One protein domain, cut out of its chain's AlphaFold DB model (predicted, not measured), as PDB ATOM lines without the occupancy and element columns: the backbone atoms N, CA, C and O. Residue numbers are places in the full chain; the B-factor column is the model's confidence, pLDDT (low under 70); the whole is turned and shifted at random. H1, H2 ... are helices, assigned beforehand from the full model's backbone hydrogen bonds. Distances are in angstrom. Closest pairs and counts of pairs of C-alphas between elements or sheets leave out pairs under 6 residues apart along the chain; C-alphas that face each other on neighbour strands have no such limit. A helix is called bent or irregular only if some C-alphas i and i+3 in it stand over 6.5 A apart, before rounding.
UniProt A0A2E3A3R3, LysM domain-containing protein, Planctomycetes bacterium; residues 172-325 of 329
ATOM      1  N   PHE A 172     173.022 160.019  97.763       47.25
ATOM      2  CA  PHE A 172     173.700 158.840  98.310       47.25
ATOM      3  C   PHE A 172     172.620 157.959  98.945       47.25
ATOM      4  O   PHE A 172     171.840 158.444  99.764       47.25
ATOM      5  N   PHE A 173     172.488 156.703  98.506       48.41
ATOM      6  CA  PHE A 173     171.389 155.803  98.914       48.41
ATOM      7  C   PHE A 173     169.961 156.362  98.697       48.41
ATOM      8  O   PHE A 173     169.025 155.958  99.380       48.41
ATOM      9  N   GLY A 174     169.771 157.295  97.754       55.56
ATOM     10  CA  GLY A 174     168.462 157.911  97.489       55.56
ATOM     11  C   GLY A 174     168.062 159.038  98.453       55.56
ATOM     12  O   GLY A 174     166.972 159.585  98.310       55.56
ATOM     13  N   PHE A 175     168.939 159.430  99.384       54.75
ATOM     14  CA  PHE A 175     168.743 160.589 100.257       54.75
ATOM     15  C   PHE A 175     169.505 161.809  99.726       54.75
ATOM     16  O   PHE A 175     170.607 161.682  99.181       54.75
ATOM     17  N   SER A 176     168.924 163.001  99.886       69.56
ATOM     18  CA  SER A 176     169.633 164.257  99.630       69.56
ATOM     19  C   SER A 176     170.798 164.402 100.612       69.56
ATOM     20  O   SER A 176     170.686 164.025 101.782       69.56
ATOM     21  N   LEU A 177     171.924 164.953 100.147       65.00
ATOM     22  CA  LEU A 177     173.124 165.135 100.973       65.00
ATOM     23  C   LEU A 177     172.821 165.924 102.259       65.00
ATOM     24  O   LEU A 177     173.368 165.623 103.316       65.00
ATOM     25  N   GLU A 178     171.909 166.893 102.175       70.12
ATOM     26  CA  GLU A 178     171.430 167.693 103.307       70.12
ATOM     27  C   GLU A 178     170.734 166.827 104.366       70.12
ATOM     28  O   GLU A 178     171.053 166.916 105.551       70.12
ATOM     29  N   MET A 179     169.837 165.930 103.943       68.81
ATOM     30  CA  MET A 179     169.147 165.013 104.851       68.81
ATOM     31  C   MET A 179     170.115 163.995 105.448       68.81
ATOM     32  O   MET A 179     170.066 163.739 106.647       68.81
ATOM     33  N   PHE A 180     171.035 163.457 104.645       67.88
ATOM     34  CA  PHE A 180     172.061 162.534 105.126       67.88
ATOM     35  C   PHE A 180     172.972 163.186 106.176       67.88
ATOM     36  O   PHE A 180     173.173 162.622 107.249       67.88
ATOM     37  N   ALA A 181     173.464 164.400 105.915       69.38
ATOM     38  CA  ALA A 181     174.267 165.156 106.872       69.38
ATOM     39  C   ALA A 181     173.485 165.458 108.160       69.38
ATOM     40  O   ALA A 181     174.033 165.330 109.254       69.38
ATOM     41  N   CYS A 182     172.196 165.790 108.042       74.00
ATOM     42  CA  CYS A 182     171.321 166.015 109.189       74.00
ATOM     43  C   CYS A 182     171.136 164.738 110.029       74.00
ATOM     44  O   CYS A 182     171.295 164.777 111.248       74.00
ATOM     45  N   TYR A 183     170.896 163.583 109.397       75.62
ATOM     46  CA  TYR A 183     170.808 162.299 110.101       75.62
ATOM     47  C   TYR A 183     172.117 161.918 110.790       75.62
ATOM     48  O   TYR A 183     172.085 161.475 111.936       75.62
ATOM     49  N   VAL A 184     173.261 162.119 110.132       72.62
ATOM     50  CA  VAL A 184     174.582 161.872 110.731       72.62
ATOM     51  C   VAL A 184     174.802 162.782 111.939       72.62
ATOM     52  O   VAL A 184     175.205 162.298 112.990       72.62
ATOM     53  N   LEU A 185     174.475 164.073 111.836       72.69
ATOM     54  CA  LEU A 185     174.581 165.018 112.950       72.69
ATOM     55  C   LEU A 185     173.684 164.635 114.130       72.69
ATOM     56  O   LEU A 185     174.152 164.611 115.266       72.69
ATOM     57  N   LEU A 186     172.418 164.304 113.873       77.81
ATOM     58  CA  LEU A 186     171.478 163.873 114.909       77.81
ATOM     59  C   LEU A 186     171.921 162.563 115.566       77.81
ATOM     60  O   LEU A 186     171.838 162.427 116.785       77.81
ATOM     61  N   PHE A 187     172.434 161.619 114.776       77.38
ATOM     62  CA  PHE A 187     172.981 160.366 115.281       77.38
ATOM     63  C   PHE A 187     174.222 160.603 116.149       77.38
ATOM     64  O   PHE A 187     174.299 160.075 117.257       77.38
ATOM     65  N   CYS A 188     175.163 161.440 115.702       74.12
ATOM     66  CA  CYS A 188     176.339 161.820 116.483       74.12
ATOM     67  C   CYS A 188     175.959 162.528 117.789       74.12
ATOM     68  O   CYS A 188     176.539 162.233 118.830       74.12
ATOM     69  N   LEU A 189     174.969 163.424 117.752       76.69
ATOM     70  CA  LEU A 189     174.478 164.120 118.939       76.69
ATOM     71  C   LEU A 189     173.831 163.146 119.931       76.69
ATOM     72  O   LEU A 189     174.160 163.166 121.114       76.69
ATOM     73  N   GLY A 190     172.952 162.262 119.451       79.25
ATOM     74  CA  GLY A 190     172.332 161.231 120.280       79.25
ATOM     75  C   GLY A 190     173.365 160.286 120.896       79.25
ATOM     76  O   GLY A 190     173.278 159.968 122.081       79.25
ATOM     77  N   HIS A 191     174.379 159.899 120.120       79.25
ATOM     78  CA  HIS A 191     175.487 159.077 120.597       79.25
ATOM     79  C   HIS A 191     176.304 159.785 121.683       79.25
ATOM     80  O   HIS A 191     176.568 159.180 122.714       79.25
ATOM     81  N   ALA A 192     176.652 161.061 121.497       74.56
ATOM     82  CA  ALA A 192     177.392 161.844 122.491       74.56
ATOM     83  C   ALA A 192     176.601 162.022 123.799       74.56
ATOM     84  O   ALA A 192     177.144 161.901 124.893       74.56
ATOM     85  N   ILE A 193     175.286 162.246 123.711       79.31
ATOM     86  CA  ILE A 193     174.428 162.342 124.902       79.31
ATOM     87  C   ILE A 193     174.385 161.001 125.645       79.31
ATOM     88  O   ILE A 193     174.555 160.962 126.865       79.31
ATOM     89  N   LEU A 194     174.173 159.898 124.920       81.69
ATOM     90  CA  LEU A 194     174.107 158.561 125.509       81.69
ATOM     91  C   LEU A 194     175.450 158.155 126.129       81.69
ATOM     92  O   LEU A 194     175.482 157.649 127.249       81.69
ATOM     93  N   GLN A 195     176.552 158.402 125.425       77.88
ATOM     94  CA  GLN A 195     177.893 158.092 125.900       77.88
ATOM     95  C   GLN A 195     178.265 158.950 127.116       77.88
ATOM     96  O   GLN A 195     178.723 158.405 128.120       77.88
ATOM     97  N   GLY A 196     177.932 160.244 127.101       76.75
ATOM     98  CA  GLY A 196     178.111 161.131 128.247       76.75
ATOM     99  C   GLY A 196     177.342 160.670 129.480       76.75
ATOM    100  O   GLY A 196     177.879 160.695 130.587       76.75
ATOM    101  N   LEU A 197     176.113 160.174 129.302       81.94
ATOM    102  CA  LEU A 197     175.322 159.603 130.392       81.94
ATOM    103  C   LEU A 197     175.978 158.338 130.966       81.94
ATOM    104  O   LEU A 197     176.057 158.184 132.183       81.94
ATOM    105  N   ILE A 198     176.475 157.447 130.106       80.94
ATOM    106  CA  ILE A 198     177.135 156.206 130.530       80.94
ATOM    107  C   ILE A 198     178.437 156.507 131.284       80.94
ATOM    108  O   ILE A 198     178.668 155.940 132.351       80.94
ATOM    109  N   VAL A 199     179.264 157.424 130.778       75.31
ATOM    110  CA  VAL A 199     180.503 157.856 131.442       75.31
ATOM    111  C   VAL A 199     180.198 158.535 132.776       75.31
ATOM    112  O   VAL A 199     180.880 158.266 133.765       75.31
ATOM    113  N   TRP A 200     179.151 159.361 132.841       76.56
ATOM    114  CA  TRP A 200     178.702 159.989 134.083       76.56
ATOM    115  C   TRP A 200     178.298 158.950 135.140       76.56
ATOM    116  O   TRP A 200     178.761 159.027 136.281       76.56
ATOM    117  N   ILE A 201     177.510 157.938 134.758       80.12
ATOM    118  CA  ILE A 201     177.123 156.830 135.644       80.12
ATOM    119  C   ILE A 201     178.355 156.025 136.072       80.12
ATOM    120  O   ILE A 201     178.528 155.759 137.260       80.12
ATOM    121  N   ALA A 202     179.237 155.665 135.134       76.25
ATOM    122  CA  ALA A 202     180.452 154.905 135.420       76.25
ATOM    123  C   ALA A 202     181.358 155.647 136.410       76.25
ATOM    124  O   ALA A 202     181.794 155.061 137.397       76.25
ATOM    125  N   SER A 203     181.563 156.948 136.192       71.69
ATOM    126  CA  SER A 203     182.286 157.842 137.097       71.69
ATOM    127  C   SER A 203     181.666 157.820 138.497       71.69
ATOM    128  O   SER A 203     182.360 157.574 139.481       71.69
ATOM    129  N   HIS A 204     180.345 157.964 138.602       74.12
ATOM    130  CA  HIS A 204     179.652 157.940 139.890       74.12
ATOM    131  C   HIS A 204     179.750 156.579 140.608       74.12
ATOM    132  O   HIS A 204     179.827 156.532 141.835       74.12
ATOM    133  N   ILE A 205     179.766 155.469 139.866       75.38
ATOM    134  CA  ILE A 205     179.983 154.126 140.425       75.38
ATOM    135  C   ILE A 205     181.424 153.975 140.925       75.38
ATOM    136  O   ILE A 205     181.655 153.386 141.977       75.38
ATOM    137  N   THR A 206     182.403 154.506 140.192       72.62
ATOM    138  CA  THR A 206     183.822 154.410 140.568       72.62
ATOM    139  C   THR A 206     184.226 155.374 141.685       72.62
ATOM    140  O   THR A 206     185.145 155.070 142.441       72.62
ATOM    141  N   PHE A 207     183.541 156.513 141.824       69.62
ATOM    142  CA  PHE A 207     183.822 157.550 142.818       69.62
ATOM    143  C   PHE A 207     182.702 157.599 143.856       69.62
ATOM    144  O   PHE A 207     181.873 158.503 143.860       69.62
ATOM    145  N   VAL A 208     182.678 156.621 144.760       59.50
ATOM    146  CA  VAL A 208     181.589 156.471 145.738       59.50
ATOM    147  C   VAL A 208     181.514 157.620 146.762       59.50
ATOM    148  O   VAL A 208     180.495 157.718 147.439       59.50
ATOM    149  N   ARG A 209     182.500 158.534 146.896       53.66
ATOM    150  CA  ARG A 209     182.385 159.611 147.911       53.66
ATOM    151  C   ARG A 209     183.189 160.916 147.775       53.66
ATOM    152  O   ARG A 209     182.857 161.853 148.490       53.66
ATOM    153  N   GLU A 210     184.188 161.040 146.898       52.09
ATOM    154  CA  GLU A 210     185.152 162.170 146.980       52.09
ATOM    155  C   GLU A 210     185.091 163.207 145.842       52.09
ATOM    156  O   GLU A 210     185.620 164.312 145.979       52.09
ATOM    157  N   ALA A 211     184.420 162.920 144.722       54.72
ATOM    158  CA  ALA A 211     184.358 163.853 143.597       54.72
ATOM    159  C   ALA A 211     183.089 164.718 143.649       54.72
ATOM    160  O   ALA A 211     181.976 164.233 143.456       54.72
ATOM    161  N   SER A 212     183.250 166.034 143.844       63.06
ATOM    162  CA  SER A 212     182.159 167.001 143.664       63.06
ATOM    163  C   SER A 212     181.517 166.811 142.284       63.06
ATOM    164  O   SER A 212     182.218 166.847 141.269       63.06
ATOM    165  N   ILE A 213     180.187 166.670 142.237       62.50
ATOM    166  CA  ILE A 213     179.369 166.525 141.013       62.50
ATOM    167  C   ILE A 213     179.809 167.518 139.924       62.50
ATOM    168  O   ILE A 213     179.868 167.185 138.743       62.50
ATOM    169  N   ARG A 214     180.214 168.726 140.331       64.12
ATOM    170  CA  ARG A 214     180.663 169.808 139.449       64.12
ATOM    171  C   ARG A 214     181.983 169.507 138.721       64.12
ATOM    172  O   ARG A 214     182.152 169.946 137.587       64.12
ATOM    173  N   LYS A 215     182.911 168.766 139.343       67.25
ATOM    174  CA  LYS A 215     184.170 168.316 138.717       67.25
ATOM    175  C   LYS A 215     183.910 167.170 137.733       67.25
ATOM    176  O   LYS A 215     184.376 167.232 136.600       67.25
ATOM    177  N   SER A 216     183.084 166.199 138.128       66.25
ATOM    178  CA  SER A 216     182.698 165.071 137.266       66.25
ATOM    179  C   SER A 216     181.939 165.528 136.015       66.25
ATOM    180  O   SER A 216     182.231 165.074 134.909       66.25
ATOM    181  N   PHE A 217     181.038 166.507 136.153       67.69
ATOM    182  CA  PHE A 217     180.287 167.052 135.021       67.69
ATOM    183  C   PHE A 217     181.189 167.786 134.020       67.69
ATOM    184  O   PHE A 217     181.075 167.565 132.820       67.69
ATOM    185  N   LYS A 218     182.136 168.610 134.497       67.69
ATOM    186  CA  LYS A 218     183.108 169.300 133.627       67.69
ATOM    187  C   LYS A 218     183.996 168.323 132.865       67.69
ATOM    188  O   LYS A 218     184.250 168.525 131.682       67.69
ATOM    189  N   ALA A 219     184.456 167.277 133.540       63.38
ATOM    190  CA  ALA A 219     185.320 166.275 132.941       63.38
ATOM    191  C   ALA A 219     184.583 165.436 131.891       63.38
ATOM    192  O   ALA A 219     185.080 165.288 130.781       63.38
ATOM    193  N   THR A 220     183.369 164.981 132.219       69.94
ATOM    194  CA  THR A 220     182.500 164.234 131.298       69.94
ATOM    195  C   THR A 220     182.143 165.084 130.080       69.94
ATOM    196  O   THR A 220     182.247 164.626 128.948       69.94
ATOM    197  N   PHE A 221     181.805 166.359 130.294       68.50
ATOM    198  CA  PHE A 221     181.518 167.300 129.214       68.50
ATOM    199  C   PHE A 221     182.729 167.528 128.303       68.50
ATOM    200  O   PHE A 221     182.583 167.547 127.084       68.50
ATOM    201  N   LEU A 222     183.931 167.671 128.871       68.25
ATOM    202  CA  LEU A 222     185.151 167.881 128.094       68.25
ATOM    203  C   LEU A 222     185.515 166.644 127.265       68.25
ATOM    204  O   LEU A 222     185.851 166.779 126.090       68.25
ATOM    205  N   THR A 223     185.416 165.445 127.846       69.44
ATOM    206  CA  THR A 223     185.667 164.202 127.109       69.44
ATOM    207  C   THR A 223     184.640 163.998 126.003       69.44
ATOM    208  O   THR A 223     185.035 163.700 124.883       69.44
ATOM    209  N   GLU A 224     183.354 164.255 126.257       71.94
ATOM    210  CA  GLU A 224     182.301 164.155 125.237       71.94
ATOM    211  C   GLU A 224     182.442 165.198 124.127       71.94
ATOM    212  O   GLU A 224     182.277 164.872 122.953       71.94
ATOM    213  N   MET A 225     182.836 166.433 124.454       71.06
ATOM    214  CA  MET A 225     183.151 167.450 123.447       71.06
ATOM    215  C   MET A 225     184.318 167.030 122.555       71.06
ATOM    216  O   MET A 225     184.258 167.229 121.345       71.06
ATOM    217  N   ILE A 226     185.361 166.416 123.119       71.31
ATOM    218  CA  ILE A 226     186.491 165.896 122.340       71.31
ATOM    219  C   ILE A 226     186.033 164.745 121.439       71.31
ATOM    220  O   ILE A 226     186.401 164.717 120.263       71.31
ATOM    221  N   THR A 227     185.207 163.824 121.942       70.31
ATOM    222  CA  THR A 227     184.666 162.712 121.145       70.31
ATOM    223  C   THR A 227     183.787 163.222 120.007       70.31
ATOM    224  O   THR A 227     183.968 162.808 118.864       70.31
ATOM    225  N   LEU A 228     182.895 164.177 120.285       70.19
ATOM    226  CA  LEU A 228     182.021 164.800 119.294       70.19
ATOM    227  C   LEU A 228     182.830 165.562 118.246       70.19
ATOM    228  O   LEU A 228     182.615 165.359 117.055       70.19
ATOM    229  N   CYS A 229     183.803 166.382 118.656       70.81
ATOM    230  CA  CYS A 229     184.706 167.061 117.727       70.81
ATOM    231  C   CYS A 229     185.486 166.064 116.867       70.81
ATOM    232  O   CYS A 229     185.621 166.277 115.667       70.81
ATOM    233  N   THR A 230     185.961 164.959 117.444       72.25
ATOM    234  CA  THR A 230     186.692 163.920 116.705       72.25
ATOM    235  C   THR A 230     185.792 163.235 115.679       72.25
ATOM    236  O   THR A 230     186.173 163.119 114.516       72.25
ATOM    237  N   LEU A 231     184.579 162.836 116.069       70.50
ATOM    238  CA  LEU A 231     183.599 162.237 115.161       70.50
ATOM    239  C   LEU A 231     183.163 163.214 114.066       70.50
ATOM    240  O   LEU A 231     183.022 162.809 112.915       70.50
ATOM    241  N   LEU A 232     183.016 164.500 114.389       73.31
ATOM    242  CA  LEU A 232     182.677 165.541 113.425       73.31
ATOM    243  C   LEU A 232     183.822 165.788 112.439       73.31
ATOM    244  O   LEU A 232     183.574 165.866 111.243       73.31
ATOM    245  N   ILE A 233     185.075 165.835 112.901       76.00
ATOM    246  CA  ILE A 233     186.252 165.939 112.027       76.00
ATOM    247  C   ILE A 233     186.340 164.717 111.109       76.00
ATOM    248  O   ILE A 233     186.513 164.880 109.906       76.00
ATOM    249  N   VAL A 234     186.172 163.502 111.640       74.12
ATOM    250  CA  VAL A 234     186.172 162.272 110.831       74.12
ATOM    251  C   VAL A 234     185.014 162.277 109.829       74.12
ATOM    252  O   VAL A 234     185.222 161.932 108.669       74.12
ATOM    253  N   GLY A 235     183.824 162.729 110.230       70.56
ATOM    254  CA  GLY A 235     182.666 162.882 109.350       70.56
ATOM    255  C   GLY A 235     182.903 163.901 108.234       70.56
ATOM    256  O   GLY A 235     182.650 163.608 107.069       70.56
ATOM    257  N   VAL A 236     183.467 165.067 108.553       72.19
ATOM    258  CA  VAL A 236     183.832 166.099 107.570       72.19
ATOM    259  C   VAL A 236     184.917 165.594 106.625       72.19
ATOM    260  O   VAL A 236     184.802 165.783 105.419       72.19
ATOM    261  N   VAL A 237     185.946 164.912 107.136       72.38
ATOM    262  CA  VAL A 237     186.998 164.302 106.311       72.38
ATOM    263  C   VAL A 237     186.411 163.228 105.398       72.38
ATOM    264  O   VAL A 237     186.766 163.190 104.224       72.38
ATOM    265  N   ALA A 238     185.477 162.405 105.880       65.88
ATOM    266  CA  ALA A 238     184.779 161.420 105.059       65.88
ATOM    267  C   ALA A 238     183.951 162.089 103.948       65.88
ATOM    268  O   ALA A 238     184.048 161.691 102.788       65.88
ATOM    269  N   ILE A 239     183.209 163.157 104.263       65.38
ATOM    270  CA  ILE A 239     182.448 163.951 103.284       65.38
ATOM    271  C   ILE A 239     183.384 164.632 102.270       65.38
ATOM    272  O   ILE A 239     183.104 164.638 101.074       65.38
ATOM    273  N   MET A 240     184.527 165.163 102.710       63.28
ATOM    274  CA  MET A 240     185.542 165.760 101.835       63.28
ATOM    275  C   MET A 240     186.230 164.723 100.948       63.28
ATOM    276  O   MET A 240     186.458 164.989  99.771       63.28
ATOM    277  N   MET A 241     186.520 163.527 101.463       61.41
ATOM    278  CA  MET A 241     187.036 162.412 100.666       61.41
ATOM    279  C   MET A 241     186.011 161.949  99.623       61.41
ATOM    280  O   MET A 241     186.399 161.669  98.492       61.41
ATOM    281  N   LEU A 242     184.717 161.949  99.959       59.28
ATOM    282  CA  LEU A 242     183.627 161.704  99.007       59.28
ATOM    283  C   LEU A 242     183.541 162.803  97.937       59.28
ATOM    284  O   LEU A 242     183.330 162.504  96.765       59.28
ATOM    285  N   TYR A 243     183.746 164.070  98.305       59.00
ATOM    286  CA  TYR A 243     183.731 165.187  97.358       59.00
ATOM    287  C   TYR A 243     184.941 165.141  96.410       59.00
ATOM    288  O   TYR A 243     184.778 165.071  95.193       59.00
ATOM    289  N   VAL A 244     186.162 165.063  96.945       57.47
ATOM    290  CA  VAL A 244     187.412 165.063  96.161       57.47
ATOM    291  C   VAL A 244     187.592 163.777  95.348       57.47
ATOM    292  O   VAL A 244     188.096 163.831  94.224       57.47
ATOM    293  N   GLY A 245     187.143 162.627  95.869       53.38
ATOM    294  CA  GLY A 245     187.167 161.344  95.158       53.38
ATOM    295  C   GLY A 245     186.319 161.342  93.884       53.38
ATOM    296  O   GLY A 245     186.607 160.595  92.954       53.38
ATOM    297  N   THR A 246     185.327 162.231  93.798       51.81
ATOM    298  CA  THR A 246     184.473 162.363  92.610       51.81
ATOM    299  C   THR A 246     184.960 163.382  91.580       51.81
ATOM    300  O   THR A 246     184.493 163.337  90.446       51.81
ATOM    301  N   GLU A 247     185.879 164.288  91.932       48.44
ATOM    302  CA  GLU A 247     186.348 165.343  91.015       48.44
ATOM    303  C   GLU A 247     187.643 164.981  90.269       48.44
ATOM    304  O   GLU A 247     187.913 165.545  89.214       48.44
ATOM    305  N   ASN A 248     188.417 164.006  90.759       48.22
ATOM    306  CA  ASN A 248     189.735 163.665  90.205       48.22
ATOM    307  C   ASN A 248     189.829 162.248  89.624       48.22
ATOM    308  O   ASN A 248     190.881 161.610  89.708       48.22
ATOM    309  N   ALA A 249     188.773 161.762  88.966       46.66
ATOM    310  CA  ALA A 249     188.895 160.638  88.035       46.66
ATOM    311  C   ALA A 249     189.638 161.081  86.754       46.66
ATOM    312  O   ALA A 249     189.126 160.979  85.647       46.66
ATOM    313  N   VAL A 250     190.849 161.621  86.915       51.38
ATOM    314  CA  VAL A 250     191.824 161.774  85.841       51.38
ATOM    315  C   VAL A 250     192.646 160.492  85.832       51.38
ATOM    316  O   VAL A 250     193.191 160.060  86.852       51.38
ATOM    317  N   GLU A 251     192.649 159.849  84.674       52.78
ATOM    318  CA  GLU A 251     193.290 158.572  84.410       52.78
ATOM    319  C   GLU A 251     194.759 158.566  84.864       52.78
ATOM    320  O   GLU A 251     195.561 159.411  84.477       52.78
ATOM    321  N   GLY A 252     195.118 157.566  85.672       58.72
ATOM    322  CA  GLY A 252     196.511 157.175  85.884       58.72
ATOM    323  C   GLY A 252     197.235 157.872  87.038       58.72
ATOM    324  O   GLY A 252     198.046 158.762  86.828       58.72
ATOM    325  N   SER A 253     197.010 157.398  88.269       51.91
ATOM    326  CA  SER A 253     198.059 157.101  89.281       51.91
ATOM    327  C   SER A 253     197.532 157.196  90.721       51.91
ATOM    328  O   SER A 253     198.111 156.566  91.607       51.91
ATOM    329  N   SER A 254     196.438 157.923  90.968       48.38
ATOM    330  CA  SER A 254     195.803 158.060  92.299       48.38
ATOM    331  C   SER A 254     194.484 157.281  92.421       48.38
ATOM    332  O   SER A 254     193.962 157.092  93.516       48.38
ATOM    333  N   SER A 255     193.974 156.775  91.296       51.97
ATOM    334  CA  SER A 255     192.645 156.178  91.128       51.97
ATOM    335  C   SER A 255     192.478 154.759  91.679       51.97
ATOM    336  O   SER A 255     191.372 154.246  91.656       51.97
ATOM    337  N   GLN A 256     193.532 154.105  92.179       55.09
ATOM    338  CA  GLN A 256     193.424 152.734  92.708       55.09
ATOM    339  C   GLN A 256     193.276 152.665  94.227       55.09
ATOM    340  O   GLN A 256     192.834 151.646  94.744       55.09
ATOM    341  N   LEU A 257     193.649 153.719  94.958       60.38
ATOM    342  CA  LEU A 257     193.597 153.676  96.420       60.38
ATOM    343  C   LEU A 257     192.167 153.856  96.926       60.38
ATOM    344  O   LEU A 257     191.765 153.157  97.844       60.38
ATOM    345  N   PHE A 258     191.393 154.736  96.291       64.69
ATOM    346  CA  PHE A 258     190.015 155.002  96.691       64.69
ATOM    347  C   PHE A 258     189.078 153.806  96.447       64.69
ATOM    348  O   PHE A 258     188.460 153.379  97.414       64.69
ATOM    349  N   PRO A 259     189.048 153.159  95.261       69.50
ATOM    350  CA  PRO A 259     188.197 151.985  95.044       69.50
ATOM    351  C   PRO A 259     188.616 150.784  95.895       69.50
ATOM    352  O   PRO A 259     187.776 149.997  96.306       69.50
ATOM    353  N   LEU A 260     189.914 150.641  96.190       70.31
ATOM    354  CA  LEU A 260     190.415 149.593  97.080       70.31
ATOM    355  C   LEU A 260     189.984 149.835  98.532       70.31
ATOM    356  O   LEU A 260     189.620 148.896  99.232       70.31
ATOM    357  N   VAL A 261     190.044 151.088  98.990       68.00
ATOM    358  CA  VAL A 261     189.583 151.489 100.323       68.00
ATOM    359  C   VAL A 261     188.065 151.359 100.415       68.00
ATOM    360  O   VAL A 261     187.577 150.835 101.404       68.00
ATOM    361  N   GLU A 262     187.323 151.744  99.382       69.75
ATOM    362  CA  GLU A 262     185.870 151.589  99.302       69.75
ATOM    363  C   GLU A 262     185.447 150.113  99.284       69.75
ATOM    364  O   GLU A 262     184.592 149.726 100.076       69.75
ATOM    365  N   ASP A 263     186.099 149.260  98.485       76.06
ATOM    366  CA  ASP A 263     185.872 147.805  98.495       76.06
ATOM    367  C   ASP A 263     186.231 147.187  99.855       76.06
ATOM    368  O   ASP A 263     185.541 146.298 100.353       76.06
ATOM    369  N   TYR A 264     187.286 147.686 100.506       75.12
ATOM    370  CA  TYR A 264     187.670 147.230 101.837       75.12
ATOM    371  C   TYR A 264     186.666 147.670 102.913       75.12
ATOM    372  O   TYR A 264     186.248 146.837 103.713       75.12
ATOM    373  N   LEU A 265     186.236 148.938 102.925       72.19
ATOM    374  CA  LEU A 265     185.235 149.460 103.864       72.19
ATOM    375  C   LEU A 265     183.835 148.895 103.610       72.19
ATOM    376  O   LEU A 265     183.079 148.724 104.562       72.19
ATOM    377  N   GLY A 266     183.488 148.575 102.363       68.94
ATOM    378  CA  GLY A 266     182.225 147.923 102.016       68.94
ATOM    379  C   GLY A 266     182.124 146.502 102.571       68.94
ATOM    380  O   GLY A 266     181.027 145.992 102.797       68.94
ATOM    381  N   ARG A 267     183.266 145.863 102.859       77.44
ATOM    382  CA  ARG A 267     183.303 144.573 103.544       77.44
ATOM    383  C   ARG A 267     183.121 144.764 105.049       77.44
ATOM    384  O   ARG A 267     183.734 145.649 105.651       77.44
ATOM    385  N   PRO A 268     182.393 143.854 105.715       71.69
ATOM    386  CA  PRO A 268     182.181 143.941 107.158       71.69
ATOM    387  C   PRO A 268     183.483 143.901 107.964       71.69
ATOM    388  O   PRO A 268     183.589 144.545 109.003       71.69
ATOM    389  N   VAL A 269     184.500 143.199 107.456       73.81
ATOM    390  CA  VAL A 269     185.828 143.121 108.081       73.81
ATOM    391  C   VAL A 269     186.542 144.477 108.062       73.81
ATOM    392  O   VAL A 269     187.185 144.833 109.045       73.81
ATOM    393  N   GLY A 270     186.416 145.255 106.980       73.06
ATOM    394  CA  GLY A 270     187.040 146.575 106.903       73.06
ATOM    395  C   GLY A 270     186.322 147.611 107.759       73.06
ATOM    396  O   GLY A 270     186.985 148.372 108.461       73.06
ATOM    397  N   MET A 271     184.985 147.580 107.805       74.00
ATOM    398  CA  MET A 271     184.213 148.376 108.770       74.00
ATOM    399  C   MET A 271     184.614 148.068 110.215       74.00
ATOM    400  O   MET A 271     184.851 148.991 110.991       74.00
ATOM    401  N   LEU A 272     184.736 146.785 110.568       76.38
ATOM    402  CA  LEU A 272     185.162 146.368 111.902       76.38
ATOM    403  C   LEU A 272     186.579 146.860 112.219       76.38
ATOM    404  O   LEU A 272     186.808 147.386 113.303       76.38
ATOM    405  N   ALA A 273     187.516 146.751 111.273       76.31
ATOM    406  CA  ALA A 273     188.885 147.230 111.453       76.31
ATOM    407  C   ALA A 273     188.939 148.745 111.711       76.31
ATOM    408  O   ALA A 273     189.593 149.185 112.657       76.31
ATOM    409  N   VAL A 274     188.208 149.541 110.923       76.19
ATOM    410  CA  VAL A 274     188.111 150.996 111.122       76.19
ATOM    411  C   VAL A 274     187.465 151.318 112.470       76.19
ATOM    412  O   VAL A 274     187.983 152.154 113.209       76.19
ATOM    413  N   ALA A 275     186.387 150.619 112.833       73.38
ATOM    414  CA  ALA A 275     185.710 150.799 114.112       73.38
ATOM    415  C   ALA A 275     186.629 150.470 115.305       73.38
ATOM    416  O   ALA A 275     186.687 151.235 116.267       73.38
ATOM    417  N   CYS A 276     187.412 149.390 115.225       78.56
ATOM    418  CA  CYS A 276     188.413 149.034 116.230       78.56
ATOM    419  C   CYS A 276     189.549 150.062 116.315       78.56
ATOM    420  O   CYS A 276     189.975 150.396 117.419       78.56
ATOM    421  N   CYS A 277     190.031 150.594 115.186       78.12
ATOM    422  CA  CYS A 277     191.052 151.644 115.179       78.12
ATOM    423  C   CYS A 277     190.549 152.938 115.828       78.12
ATOM    424  O   CYS A 277     191.259 153.525 116.646       78.12
ATOM    425  N   LEU A 278     189.326 153.366 115.503       77.38
ATOM    426  CA  LEU A 278     188.707 154.549 116.104       77.38
ATOM    427  C   LEU A 278     188.458 154.352 117.601       77.38
ATOM    428  O   LEU A 278     188.789 155.235 118.389       77.38
ATOM    429  N   LEU A 279     187.957 153.180 118.008       79.31
ATOM    430  CA  LEU A 279     187.778 152.847 119.421       79.31
ATOM    431  C   LEU A 279     189.120 152.813 120.165       79.31
ATOM    432  O   LEU A 279     189.224 153.356 121.260       79.31
ATOM    433  N   GLY A 280     190.161 152.226 119.570       77.94
ATOM    434  CA  GLY A 280     191.503 152.187 120.148       77.94
ATOM    435  C   GLY A 280     192.087 153.585 120.342       77.94
ATOM    436  O   GLY A 280     192.564 153.908 121.427       77.94
ATOM    437  N   LEU A 281     191.983 154.445 119.324       78.62
ATOM    438  CA  LEU A 281     192.396 155.844 119.423       78.62
ATOM    439  C   LEU A 281     191.610 156.582 120.514       78.62
ATOM    440  O   LEU A 281     192.198 157.301 121.318       78.62
ATOM    441  N   HIS A 282     190.297 156.368 120.574       75.69
ATOM    442  CA  HIS A 282     189.439 156.980 121.578       75.69
ATOM    443  C   HIS A 282     189.808 156.535 123.002       75.69
ATOM    444  O   HIS A 282     189.957 157.376 123.884       75.69
ATOM    445  N   VAL A 283     190.054 155.242 123.229       79.94
ATOM    446  CA  VAL A 283     190.526 154.713 124.520       79.94
ATOM    447  C   VAL A 283     191.892 155.294 124.897       79.94
ATOM    448  O   VAL A 283     192.085 155.690 126.044       79.94
ATOM    449  N   LEU A 284     192.828 155.398 123.949       79.81
ATOM    450  CA  LEU A 284     194.155 155.973 124.193       79.81
ATOM    451  C   LEU A 284     194.081 157.454 124.581       79.81
ATOM    452  O   LEU A 284     194.728 157.869 125.543       79.81
ATOM    453  N   LEU A 285     193.273 158.243 123.869       75.62
ATOM    454  CA  LEU A 285     193.037 159.648 124.197       75.62
ATOM    455  C   LEU A 285     192.363 159.775 125.570       75.62
ATOM    456  O   LEU A 285     192.809 160.557 126.407       75.62
ATOM    457  N   SER A 286     191.360 158.951 125.859       75.12
ATOM    458  CA  SER A 286     190.685 158.943 127.158       75.12
ATOM    459  C   SER A 286     191.647 158.607 128.304       75.12
ATOM    460  O   SER A 286     191.696 159.328 129.297       75.12
ATOM    461  N   LEU A 287     192.500 157.589 128.153       78.88
ATOM    462  CA  LEU A 287     193.521 157.236 129.149       78.88
ATOM    463  C   LEU A 287     194.614 158.304 129.307       78.88
ATOM    464  O   LEU A 287     195.225 158.394 130.371       78.88
ATOM    465  N   ARG A 288     194.870 159.117 128.276       79.94
ATOM    466  CA  ARG A 288     195.804 160.251 128.334       79.94
ATOM    467  C   ARG A 288     195.236 161.403 129.163       79.94
ATOM    468  O   ARG A 288     195.960 161.961 129.984       79.94
ATOM    469  N   PHE A 289     193.971 161.761 128.940       73.69
ATOM    470  CA  PHE A 289     193.375 162.985 129.485       73.69
ATOM    471  C   PHE A 289     192.640 162.782 130.816       73.69
ATOM    472  O   PHE A 289     192.723 163.642 131.688       73.69
ATOM    473  N   ILE A 290     191.969 161.646 131.031       72.00
ATOM    474  CA  ILE A 290     191.173 161.401 132.247       72.00
ATOM    475  C   ILE A 290     192.017 161.459 133.534       72.00
ATOM    476  O   ILE A 290     191.614 162.172 134.452       72.00
ATOM    477  N   PRO A 291     193.203 160.821 133.635       72.00
ATOM    478  CA  PRO A 291     194.025 160.938 134.841       72.00
ATOM    479  C   PRO A 291     194.433 162.384 135.153       72.00
ATOM    480  O   PRO A 291     194.529 162.752 136.318       72.00
ATOM    481  N   GLN A 292     194.653 163.207 134.119       72.12
ATOM    482  CA  GLN A 292     195.046 164.611 134.272       72.12
ATOM    483  C   GLN A 292     193.885 165.492 134.738       72.12
ATOM    484  O   GLN A 292     194.099 166.434 135.487       72.12
ATOM    485  N   ILE A 293     192.664 165.191 134.295       68.56
ATOM    486  CA  ILE A 293     191.473 165.982 134.622       68.56
ATOM    487  C   ILE A 293     190.961 165.670 136.031       68.56
ATOM    488  O   ILE A 293     190.488 166.562 136.732       68.56
ATOM    489  N   PHE A 294     191.016 164.399 136.427       65.56
ATOM    490  CA  PHE A 294     190.476 163.949 137.706       65.56
ATOM    491  C   PHE A 294     191.524 163.900 138.825       65.56
ATOM    492  O   PHE A 294     191.137 163.717 139.972       65.56
ATOM    493  N   GLU A 295     192.817 164.060 138.512       72.25
ATOM    494  CA  GLU A 295     193.932 163.908 139.469       72.25
ATOM    495  C   GLU A 295     193.917 162.540 140.184       72.25
ATOM    496  O   GLU A 295     194.346 162.387 141.324       72.25
ATOM    497  N   ILE A 296     193.405 161.517 139.497       71.88
ATOM    498  CA  ILE A 296     193.194 160.169 140.036       71.88
ATOM    499  C   ILE A 296     194.338 159.227 139.687       71.88
ATOM    500  O   ILE A 296     195.054 159.388 138.692       71.88
ATOM    501  N   GLN A 297     194.453 158.154 140.469       81.38
ATOM    502  CA  GLN A 297     195.374 157.069 140.160       81.38
ATOM    503  C   GLN A 297     195.035 156.427 138.806       81.38
ATOM    504  O   GLN A 297     193.870 156.212 138.460       81.38
ATOM    505  N   LYS A 298     196.075 156.042 138.051       80.12
ATOM    506  CA  LYS A 298     195.940 155.435 136.712       80.12
ATOM    507  C   LYS A 298     195.007 154.214 136.693       80.12
ATOM    508  O   LYS A 298     194.317 154.000 135.702       80.12
ATOM    509  N   ALA A 299     194.953 153.445 137.782       79.38
ATOM    510  CA  ALA A 299     194.072 152.285 137.913       79.38
ATOM    511  C   ALA A 299     192.579 152.665 137.959       79.38
ATOM    512  O   ALA A 299     191.757 152.028 137.304       79.38
ATOM    513  N   GLN A 300     192.226 153.734 138.677       77.12
ATOM    514  CA  GLN A 300     190.852 154.242 138.735       77.12
ATOM    515  C   GLN A 300     190.444 154.867 137.397       77.12
ATOM    516  O   GLN A 300     189.349 154.610 136.906       77.12
ATOM    517  N   ALA A 301     191.353 155.603 136.751       75.44
ATOM    518  CA  ALA A 301     191.124 156.118 135.401       75.44
ATOM    519  C   ALA A 301     190.865 154.989 134.391       75.44
ATOM    520  O   ALA A 301     189.968 155.099 133.559       75.44
ATOM    521  N   PHE A 302     191.611 153.884 134.486       84.75
ATOM    522  CA  PHE A 302     191.384 152.709 133.648       84.75
ATOM    523  C   PHE A 302     189.994 152.104 133.872       84.75
ATOM    524  O   PHE A 302     189.308 151.815 132.898       84.75
ATOM    525  N   MET A 303     189.548 151.967 135.126       81.75
ATOM    526  CA  MET A 303     188.193 151.496 135.445       81.75
ATOM    527  C   MET A 303     187.111 152.389 134.828       81.75
ATOM    528  O   MET A 303     186.177 151.877 134.214       81.75
ATOM    529  N   VAL A 304     187.259 153.714 134.925       78.00
ATOM    530  CA  VAL A 304     186.315 154.674 134.329       78.00
ATOM    531  C   VAL A 304     186.258 154.519 132.811       78.00
ATOM    532  O   VAL A 304     185.172 154.442 132.241       78.00
ATOM    533  N   VAL A 305     187.411 154.420 132.142       81.25
ATOM    534  CA  VAL A 305     187.467 154.211 130.685       81.25
ATOM    535  C   VAL A 305     186.891 152.853 130.298       81.25
ATOM    536  O   VAL A 305     186.162 152.741 129.312       81.25
ATOM    537  N   PHE A 306     187.180 151.810 131.071       84.75
ATOM    538  CA  PHE A 306     186.682 150.472 130.803       84.75
ATOM    539  C   PHE A 306     185.154 150.412 130.905       84.75
ATOM    540  O   PHE A 306     184.500 149.988 129.954       84.75
ATOM    541  N   LEU A 307     184.579 150.872 132.022       82.88
ATOM    542  CA  LEU A 307     183.132 150.843 132.246       82.88
ATOM    543  C   LEU A 307     182.381 151.855 131.372       82.88
ATOM    544  O   LEU A 307     181.297 151.548 130.886       82.88
ATOM    545  N   GLY A 308     182.935 153.055 131.193       76.69
ATOM    546  CA  GLY A 308     182.259 154.156 130.508       76.69
ATOM    547  C   GLY A 308     182.361 154.098 128.985       76.69
ATOM    548  O   GLY A 308     181.456 154.549 128.290       76.69
ATOM    549  N   VAL A 309     183.453 153.540 128.457       79.19
ATOM    550  CA  VAL A 309     183.766 153.593 127.023       79.19
ATOM    551  C   VAL A 309     183.933 152.197 126.440       79.19
ATOM    552  O   VAL A 309     183.219 151.839 125.508       79.19
ATOM    553  N   LEU A 310     184.844 151.382 126.971       82.56
ATOM    554  CA  LEU A 310     185.202 150.124 126.314       82.56
ATOM    555  C   LEU A 310     184.069 149.087 126.369       82.56
ATOM    556  O   LEU A 310     183.685 148.543 125.335       82.56
ATOM    557  N   ALA A 311     183.513 148.826 127.552       84.38
ATOM    558  CA  ALA A 311     182.488 147.803 127.741       84.38
ATOM    559  C   ALA A 311     181.188 148.080 126.950       84.38
ATOM    560  O   ALA A 311     180.724 147.161 126.271       84.38
ATOM    561  N   PRO A 312     180.626 149.308 126.932       82.12
ATOM    562  CA  PRO A 312     179.443 149.624 126.129       82.12
ATOM    563  C   PRO A 312     179.667 149.434 124.626       82.12
ATOM    564  O   PRO A 312     178.810 148.876 123.943       82.12
ATOM    565  N   HIS A 313     180.829 149.843 124.106       81.88
ATOM    566  CA  HIS A 313     181.143 149.695 122.683       81.88
ATOM    567  C   HIS A 313     181.382 148.231 122.301       81.88
ATOM    568  O   HIS A 313     180.890 147.787 121.267       81.88
ATOM    569  N   LEU A 314     182.062 147.449 123.149       85.38
ATOM    570  CA  LEU A 314     182.205 146.004 122.947       85.38
ATOM    571  C   LEU A 314     180.849 145.287 122.979       85.38
ATOM    572  O   LEU A 314     180.592 144.431 122.134       85.38
ATOM    573  N   ALA A 315     179.959 145.663 123.902       84.19
ATOM    574  CA  ALA A 315     178.598 145.140 123.953       84.19
ATOM    575  C   ALA A 315     177.799 145.519 122.693       84.19
ATOM    576  O   ALA A 315     177.134 144.667 122.104       84.19
ATOM    577  N   GLY A 316     177.915 146.767 122.231       80.75
ATOM    578  CA  GLY A 316     177.328 147.227 120.974       80.75
ATOM    579  C   GLY A 316     177.828 146.424 119.772       80.75
ATOM    580  O   GLY A 316     177.021 145.901 119.004       80.75
ATOM    581  N   PHE A 317     179.146 146.239 119.648       82.12
ATOM    582  CA  PHE A 317     179.738 145.411 118.595       82.12
ATOM    583  C   PHE A 317     179.295 143.956 118.673       82.12
ATOM    584  O   PHE A 317     179.039 143.355 117.634       82.12
ATOM    585  N   TYR A 318     179.146 143.394 119.870       83.38
ATOM    586  CA  TYR A 318     178.629 142.042 120.043       83.38
ATOM    587  C   TYR A 318     177.173 141.920 119.569       83.38
ATOM    588  O   TYR A 318     176.846 141.010 118.810       83.38
ATOM    589  N   VAL A 319     176.301 142.857 119.952       85.00
ATOM    590  CA  VAL A 319     174.887 142.862 119.536       85.00
ATOM    591  C   VAL A 319     174.757 143.032 118.021       85.00
ATOM    592  O   VAL A 319     174.017 142.285 117.376       85.00
ATOM    593  N   VAL A 320     175.499 143.978 117.440       78.31
ATOM    594  CA  VAL A 320     175.519 144.209 115.988       78.31
ATOM    595  C   VAL A 320     176.115 143.005 115.259       78.31
ATOM    596  O   VAL A 320     175.516 142.512 114.305       78.31
ATOM    597  N   GLY A 321     177.239 142.476 115.745       77.75
ATOM    598  CA  GLY A 321     177.918 141.309 115.191       77.75
ATOM    599  C   GLY A 321     177.044 140.058 115.208       77.75
ATOM    600  O   GLY A 321     176.995 139.331 114.217       77.75
ATOM    601  N   LYS A 322     176.270 139.849 116.277       83.44
ATOM    602  CA  LYS A 322     175.274 138.778 116.366       83.44
ATOM    603  C   LYS A 322     174.136 138.976 115.361       83.44
ATOM    604  O   LYS A 322     173.767 138.033 114.669       83.44
ATOM    605  N   LYS A 323     173.595 140.195 115.240       81.25
ATOM    606  CA  LYS A 323     172.503 140.504 114.296       81.25
ATOM    607  C   LYS A 323     172.933 140.361 112.832       81.25
ATOM    608  O   LYS A 323     172.121 139.975 111.999       81.25
ATOM    609  N   MET A 324     174.196 140.654 112.529       77.06
ATOM    610  CA  MET A 324     174.781 140.504 111.193       77.06
ATOM    611  C   MET A 324     175.324 139.089 110.911       77.06
ATOM    612  O   MET A 324     175.790 138.833 109.806       77.06
ATOM    613  N   GLY A 325     175.255 138.164 111.877       79.44
ATOM    614  CA  GLY A 325     175.691 136.774 111.705       79.44
ATOM    615  C   GLY A 325     177.206 136.547 111.777       79.44
ATOM    616  O   GLY A 325     177.669 135.470 111.416       79.44
TER     617      GLY A 325
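What this domain is: This is residues 172 to 325 of the 329 residues of the protein "LysM domain-containing protein" of Planctomycetes bacterium (UniProt A0A2E3A3R3). A long helical hairpin of H2 and H1 is joined by H4, which slants past the first part of H2, and by the bent helix H5, whose arm H5a crosses from H4 to the last part of H1. These parts gather at one end and spread toward the other, where the short H3 makes a corner with H4 and residues 246 to 253 stick out. The printed part has 154 residues with five named helices, H1 to H5 in order, and no named strand: all helix. It is loose, with a radius of gyration of the C-alphas of 18.7 A and spans of 63 by 32 by 29 A.

Where its parts are: H2, residues 213 to 247, is the longest helix at 50.5 A. H1, residues 177 to 206, begins at C-alpha 177 (173.124, 165.135, 100.973) and measures 42.4 A. H3 is residues 257 to 266, 13.9 A. H4, residues 268 to 294, measures 37.4 A, has a kink of 28 degrees near residue 288 and is only just irregular: C-alphas 288 and 291 are 6.8 A apart. H5, residues 298 to 323, was assigned as one helix by its hydrogen bonds but is bent, with C-alphas 308 and 311 6.9 A apart; its arms are H5a, residues 298 to 308, 15.1 A, and H5b, residues 311 to 323, 18.3 A, ending at C-alpha 323 (172.503, 140.504, 114.296).

How they stand to each other: The hub H4 touches H2 at a shallow tilt of 34 degrees, only just short of steep, opposite ways; the closest C-alphas, Ala 219 and Ile 293, are 6.4 A apart. H2, with residues 216 to 232 alone, touches H1 in a hairpin at 28 degrees, closest at Gly 196 and Glu 224, C-alphas 6.0 A apart. H5a touches H4, closest C-alphas Pro 291 and Ala 301 at 5.7 A, and H1, closest C-alphas Val 199 and Gly 308 at 4.2 A. H3 and H4 touch only at the corner, closest C-alphas Leu 265 and Met 271 at 5.1 A. H5b and H4 are near each other; H1 and H4 are apart. Every O i to N i+4 pair is within hydrogen-bond range in H1, H3, H5a and H5b, against 29 of 31 in H2 and 21 of 23 in H4.

The domain as a whole: The farthest C-alphas, Arg 209 and Glu 251, are 64.4 A apart. The printed part has no cut and no long link. Its mean pLDDT is 71.3, with 53 residues under 70, among them 207 to 223 and 238 to 259.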